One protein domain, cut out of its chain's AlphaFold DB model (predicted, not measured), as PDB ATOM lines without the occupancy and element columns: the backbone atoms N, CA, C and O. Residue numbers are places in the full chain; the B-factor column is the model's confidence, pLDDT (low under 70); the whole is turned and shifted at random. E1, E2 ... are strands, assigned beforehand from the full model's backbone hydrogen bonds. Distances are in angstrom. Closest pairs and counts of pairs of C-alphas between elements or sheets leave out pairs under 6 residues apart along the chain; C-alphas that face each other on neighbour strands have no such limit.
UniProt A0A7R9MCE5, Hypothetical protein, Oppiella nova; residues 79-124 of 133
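AT A GLANCE: This is residues 79 to 124 of the 133 residues of the protein "Hypothetical protein" of Oppiella nova (UniProt A0A7R9MCE5). Little regular structure: a tiny three-strand sheet, with the hairpin of E1 and E2 on one side and E3 added beside E1, is joined to long loops. The loop of residues 103 to 120 swings out past Gly 109 and folds back to E3. The 46 printed residues hold three named strands, E1, E2, E3 along the chain, and no named helix; the mixed sheet runs E2, E1, E3. The class is all strand, with 9 residues in named elements; the whole is compact, radius of gyration of the C-alphas 9.9 A, spans 27 by 23 by 16 A.

IN THESE COORDINATES: After residues 79 to 90, E1 is residues 91 to 93, 6.8 A, from C-alpha 91 at (-37.324, -36.332, 47.350). E2 is residues 100 to 102, 7.1 A. E3 is residues 121 to 123, 6.9 A, ending at C-alpha 123 at (-39.220, -39.534, 55.238).

HOW THE PARTS SIT: E1 and E2 are antiparallel at 147 degrees, with N 92 and O 101 within hydrogen-bond range at 2.9 A. E1 and E3 are parallel at 43 degrees, with N 93 and O 122 at 2.9 A.

THE WHOLE: The C-alphas of Thr 81 and Gly 109, the two farthest apart, are 27.2 A apart. The link E2 to E3 is long. The printed part has no cut, and no printed residue is under 70 in pLDDT.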
ATOM      1  N   MET A  79     -36.698 -27.580  46.139       93.31
ATOM      2  CA  MET A  79     -38.012 -28.108  46.490       93.31
ATOM      3  C   MET A  79     -38.463 -29.141  45.463       93.31
ATOM      4  O   MET A  79     -38.335 -28.906  44.268       93.31
ATOM      5  N   CYS A  80     -39.053 -30.246  45.902       91.94
ATOM      6  CA  CYS A  80     -39.512 -31.324  45.025       91.94
ATOM      7  C   CYS A  80     -40.930 -31.771  45.381       91.94
ATOM      8  O   CYS A  80     -41.380 -31.634  46.522       91.94
ATOM      9  N   THR A  81     -41.649 -32.310  44.391       90.69
ATOM     10  CA  THR A  81     -42.970 -32.915  44.620       90.69
ATOM     11  C   THR A  81     -42.870 -34.434  44.608       90.69
ATOM     12  O   THR A  81     -43.501 -35.083  45.441       90.69
ATOM     13  N   TYR A  82     -42.046 -34.978  43.713       90.44
ATOM     14  CA  TYR A  82     -41.816 -36.407  43.521       90.44
ATOM     15  C   TYR A  82     -40.315 -36.710  43.433       90.44
ATOM     16  O   TYR A  82     -39.541 -35.859  42.998       90.44
ATOM     17  N   SER A  83     -39.888 -37.935  43.763       90.44
ATOM     18  CA  SER A  83     -38.469 -38.323  43.618       90.44
ATOM     19  C   SER A  83     -37.958 -38.255  42.179       90.44
ATOM     20  O   SER A  83     -36.799 -37.919  41.975       90.44
ATOM     21  N   ARG A  84     -38.825 -38.482  41.181       89.62
ATOM     22  CA  ARG A  84     -38.491 -38.322  39.752       89.62
ATOM     23  C   ARG A  84     -38.225 -36.877  39.317       89.62
ATOM     24  O   ARG A  84     -37.814 -36.667  38.186       89.62
ATOM     25  N   ASP A  85     -38.545 -35.899  40.163       91.69
ATOM     26  CA  ASP A  85     -38.262 -34.498  39.858       91.69
ATOM     27  C   ASP A  85     -36.784 -34.176  40.113       91.69
ATOM     28  O   ASP A  85     -36.279 -33.218  39.543       91.69
ATOM     29  N   CYS A  86     -36.113 -34.948  40.974       92.62
ATOM     30  CA  CYS A  86     -34.735 -34.732  41.407       92.62
ATOM     31  C   CYS A  86     -33.755 -35.543  40.559       92.62
ATOM     32  O   CYS A  86     -33.989 -36.726  40.314       92.62
ATOM     33  N   GLU A  87     -32.601 -34.962  40.233       92.19
ATOM     34  CA  GLU A  87     -31.517 -35.678  39.542       92.19
ATOM     35  C   GLU A  87     -30.997 -36.872  40.368       92.19
ATOM     36  O   GLU A  87     -30.698 -37.940  39.836       92.19
ATOM     37  N   SER A  88     -30.980 -36.738  41.699       90.06
ATOM     38  CA  SER A  88     -30.601 -37.814  42.625       90.06
ATOM     39  C   SER A  88     -31.614 -38.964  42.698       90.06
ATOM     40  O   SER A  88     -31.310 -40.025  43.255       90.06
ATOM     41  N   GLY A  89     -32.837 -38.755  42.201       90.06
ATOM     42  CA  GLY A  89     -33.938 -39.701  42.348       90.06
ATOM     43  C   GLY A  89     -34.425 -39.868  43.791       90.06
ATOM     44  O   GLY A  89     -34.935 -40.937  44.128       90.06
ATOM     45  N   CYS A  90     -34.231 -38.870  44.666       91.88
ATOM     46  CA  CYS A  90     -34.796 -38.869  46.016       91.88
ATOM     47  C   CYS A  90     -35.341 -37.496  46.429       91.88
ATOM     48  O   CYS A  90     -34.594 -36.525  46.558       91.88
ATOM     49  N   CYS A  91     -36.643 -37.457  46.721       93.56
ATOM     50  CA  CYS A  91     -37.324 -36.332  47.350       93.56
ATOM     51  C   CYS A  91     -37.609 -36.656  48.823       93.56
ATOM     52  O   CYS A  91     -38.418 -37.543  49.129       93.56
ATOM     53  N   LEU A  92     -36.941 -35.946  49.734       93.31
ATOM     54  CA  LEU A  92     -37.027 -36.178  51.173       93.31
ATOM     55  C   LEU A  92     -37.921 -35.130  51.836       93.31
ATOM     56  O   LEU A  92     -37.709 -33.928  51.676       93.31
ATOM     57  N   LEU A  93     -38.895 -35.595  52.618       92.44
ATOM     58  CA  LEU A  93     -39.665 -34.766  53.535       92.44
ATOM     59  C   LEU A  93     -38.957 -34.715  54.889       92.44
ATOM     60  O   LEU A  93     -38.878 -35.720  55.600       92.44
ATOM     61  N   ASP A  94     -38.513 -33.526  55.272       90.81
ATOM     62  CA  ASP A  94     -38.049 -33.271  56.627       90.81
ATOM     63  C   ASP A  94     -39.260 -33.078  57.551       90.81
ATOM     64  O   ASP A  94     -40.109 -32.212  57.327       90.81
ATOM     65  N   ARG A  95     -39.368 -33.898  58.603       89.00
ATOM     66  CA  ARG A  95     -40.480 -33.821  59.563       89.00
ATOM     67  C   ARG A  95     -40.464 -32.530  60.377       89.00
ATOM     68  O   ARG A  95     -41.524 -32.110  60.839       89.00
ATOM     69  N   SER A  96     -39.288 -31.935  60.576       90.56
ATOM     70  CA  SER A  96     -39.124 -30.745  61.409       90.56
ATOM     71  C   SER A  96     -39.595 -29.489  60.675       90.56
ATOM     72  O   SER A  96     -40.508 -28.811  61.142       90.56
ATOM     73  N   SER A  97     -39.057 -29.235  59.481       90.31
ATOM     74  CA  SER A  97     -39.450 -28.101  58.641       90.31
ATOM     75  C   SER A  97     -40.737 -28.343  57.845       90.31
ATOM     76  O   SER A  97     -41.343 -27.391  57.357       90.31
ATOM     77  N   LYS A  98     -41.175 -29.604  57.704       90.50
ATOM     78  CA  LYS A  98     -42.259 -30.041  56.799       90.50
ATOM     79  C   LYS A  98     -42.003 -29.681  55.333       90.50
ATOM     80  O   LYS A  98     -42.931 -29.709  54.520       90.50
ATOM     81  N   LEU A  99     -40.758 -29.361  54.985       92.19
ATOM     82  CA  LEU A  99     -40.347 -29.044  53.629       92.19
ATOM     83  C   LEU A  99     -39.844 -30.296  52.923       92.19
ATOM     84  O   LEU A  99     -39.263 -31.200  53.526       92.19
ATOM     85  N   ARG A 100     -40.094 -30.336  51.616       92.44
ATOM     86  CA  ARG A 100     -39.601 -31.384  50.728       92.44
ATOM     87  C   ARG A 100     -38.435 -30.833  49.942       92.44
ATOM     88  O   ARG A 100     -38.590 -29.784  49.321       92.44
ATOM     89  N   SER A 101     -37.313 -31.536  49.957       94.56
ATOM     90  CA  SER A 101     -36.130 -31.151  49.190       94.56
ATOM     91  C   SER A 101     -35.477 -32.353  48.522       94.56
ATOM     92  O   SER A 101     -35.576 -33.483  49.014       94.56
ATOM     93  N   CYS A 102     -34.822 -32.111  47.391       94.19
ATOM     94  CA  CYS A 102     -33.992 -33.109  46.740       94.19
ATOM     95  C   CYS A 102     -32.767 -33.398  47.607       94.19
ATOM     96  O   CYS A 102     -32.041 -32.485  47.995       94.19
ATOM     97  N   GLN A 103     -32.537 -34.669  47.912       93.12
ATOM     98  CA  GLN A 103     -31.431 -35.105  48.761       93.12
ATOM     99  C   GLN A 103     -30.637 -36.212  48.061       93.12
ATOM    100  O   GLN A 103     -31.185 -36.906  47.194       93.12
ATOM    101  N   PRO A 104     -29.345 -36.382  48.382       92.19
ATOM    102  CA  PRO A 104     -28.570 -37.482  47.837       92.19
ATOM    103  C   PRO A 104     -29.098 -38.818  48.369       92.19
ATOM    104  O   PRO A 104     -29.642 -38.921  49.470       92.19
ATOM    105  N   ARG A 105     -28.928 -39.869  47.568       90.88
ATOM    106  CA  ARG A 105     -29.175 -41.243  48.017       90.88
ATOM    107  C   ARG A 105     -28.135 -41.640  49.057       90.88
ATOM    108  O   ARG A 105     -26.971 -41.274  48.926       90.88
ATOM    109  N   ALA A 106     -28.553 -42.427  50.045       89.81
ATOM    110  CA  ALA A 106     -27.662 -42.812  51.131       89.81
ATOM    111  C   ALA A 106     -26.560 -43.747  50.609       89.81
ATOM    112  O   ALA A 106     -26.836 -44.716  49.882       89.81
ATOM    113  N   VAL A 107     -25.317 -43.462  50.992       87.81
ATOM    114  CA  VAL A 107     -24.162 -44.310  50.674       87.81
ATOM    115  C   VAL A 107     -23.969 -45.405  51.724       87.81
ATOM    116  O   VAL A 107     -24.619 -45.449  52.767       87.81
ATOM    117  N   ARG A 108     -23.099 -46.374  51.418       83.50
ATOM    118  CA  ARG A 108     -22.868 -47.536  52.281       83.50
ATOM    119  C   ARG A 108     -22.372 -47.088  53.662       83.50
ATOM    120  O   ARG A 108     -21.333 -46.449  53.756       83.50
ATOM    121  N   GLY A 109     -23.093 -47.483  54.711       83.25
ATOM    122  CA  GLY A 109     -22.797 -47.106  56.099       83.25
ATOM    123  C   GLY A 109     -23.646 -45.948  56.626       83.25
ATOM    124  O   GLY A 109     -23.683 -45.737  57.835       83.25
ATOM    125  N   GLU A 110     -24.376 -45.247  55.758       86.56
ATOM    126  CA  GLU A 110     -25.374 -44.264  56.172       86.56
ATOM    127  C   GLU A 110     -26.729 -44.922  56.429       86.56
ATOM    128  O   GLU A 110     -27.050 -46.000  55.920       86.56
ATOM    129  N   LYS A 111     -27.558 -44.249  57.227       87.56
ATOM    130  CA  LYS A 111     -28.930 -44.681  57.466       87.56
ATOM    131  C   LYS A 111     -29.736 -44.498  56.180       87.56
ATOM    132  O   LYS A 111     -29.919 -43.369  55.739       87.56
ATOM    133  N   CYS A 112     -30.269 -45.584  55.627       88.81
ATOM    134  CA  CYS A 112     -31.250 -45.525  54.546       88.81
ATOM    135  C   CYS A 112     -32.618 -46.037  54.995       88.81
ATOM    136  O   CYS A 112     -32.738 -46.759  55.988       88.81
ATOM    137  N   SER A 113     -33.672 -45.622  54.290       85.44
ATOM    138  CA  SER A 113     -35.027 -46.116  54.529       85.44
ATOM    139  C   SER A 113     -35.684 -46.558  53.227       85.44
ATOM    140  O   SER A 113     -35.495 -45.948  52.178       85.44
ATOM    141  N   ASN A 114     -36.503 -47.604  53.323       83.56
ATOM    142  CA  ASN A 114     -37.418 -48.021  52.258       83.56
ATOM    143  C   ASN A 114     -38.857 -47.555  52.547       83.56
ATOM    144  O   ASN A 114     -39.809 -48.043  51.942       83.56
ATOM    145  N   ALA A 115     -39.031 -46.651  53.518       81.31
ATOM    146  CA  ALA A 115     -40.332 -46.170  53.959       81.31
ATOM    147  C   ALA A 115     -40.815 -45.044  53.034       81.31
ATOM    148  O   ALA A 115     -40.694 -43.856  53.331       81.31
ATOM    149  N   GLN A 116     -41.352 -45.445  51.887       86.00
ATOM    150  CA  GLN A 116     -42.013 -44.556  50.940       86.00
ATOM    151  C   GLN A 116     -43.436 -44.257  51.436       86.00
ATOM    152  O   GLN A 116     -44.166 -45.177  51.807       86.00
ATOM    153  N   ILE A 117     -43.856 -42.987  51.439       84.81
ATOM    154  CA  ILE A 117     -45.244 -42.641  51.791       84.81
ATOM    155  C   ILE A 117     -46.166 -42.815  50.578       84.81
ATOM    156  O   ILE A 117     -46.904 -43.788  50.461       84.81
ATOM    157  N   LYS A 118     -46.182 -41.814  49.697       82.56
ATOM    158  CA  LYS A 118     -47.021 -41.741  48.502       82.56
ATOM    159  C   LYS A 118     -46.232 -41.021  47.426       82.56
ATOM    160  O   LYS A 118     -45.508 -40.078  47.731       82.56
ATOM    161  N   ALA A 119     -46.419 -41.462  46.186       79.75
ATOM    162  CA  ALA A 119     -45.817 -40.857  45.005       79.75
ATOM    163  C   ALA A 119     -44.287 -40.708  45.083       79.75
ATOM    164  O   ALA A 119     -43.724 -39.727  44.609       79.75
ATOM    165  N   ASP A 120     -43.615 -41.695  45.674       87.00
ATOM    166  CA  ASP A 120     -42.157 -41.705  45.755       87.00
ATOM    167  C   ASP A 120     -41.576 -40.543  46.556       87.00
ATOM    168  O   ASP A 120     -40.679 -39.839  46.112       87.00
ATOM    169  N   ILE A 121     -42.117 -40.335  47.754       90.88
ATOM    170  CA  ILE A 121     -41.595 -39.395  48.747       90.88
ATOM    171  C   ILE A 121     -41.117 -40.196  49.954       90.88
ATOM    172  O   ILE A 121     -41.864 -41.034  50.476       90.88
ATOM    173  N   TYR A 122     -39.899 -39.902  50.404       91.75
ATOM    174  CA  TYR A 122     -39.268 -40.542  51.555       91.75
ATOM    175  C   TYR A 122     -39.329 -39.637  52.779       91.75
ATOM    176  O   TYR A 122     -39.405 -38.411  52.667       91.75
ATOM    177  N   VAL A 123     -39.279 -40.247  53.959       90.56
ATOM    178  CA  VAL A 123     -39.220 -39.534  55.238       90.56
ATOM    179  C   VAL A 123     -37.965 -39.958  55.968       90.56
ATOM    180  O   VAL A 123     -37.615 -41.136  55.954       90.56
ATOM    181  N   ASP A 124     -37.331 -39.004  56.640       85.62
ATOM    182  CA  ASP A 124     -36.155 -39.182  57.499       85.62
ATOM    183  C   ASP A 124     -34.866 -39.584  56.761       85.62
ATOM    184  O   ASP A 124     -33.821 -39.001  57.031       85.62
TER     185      ASP A 124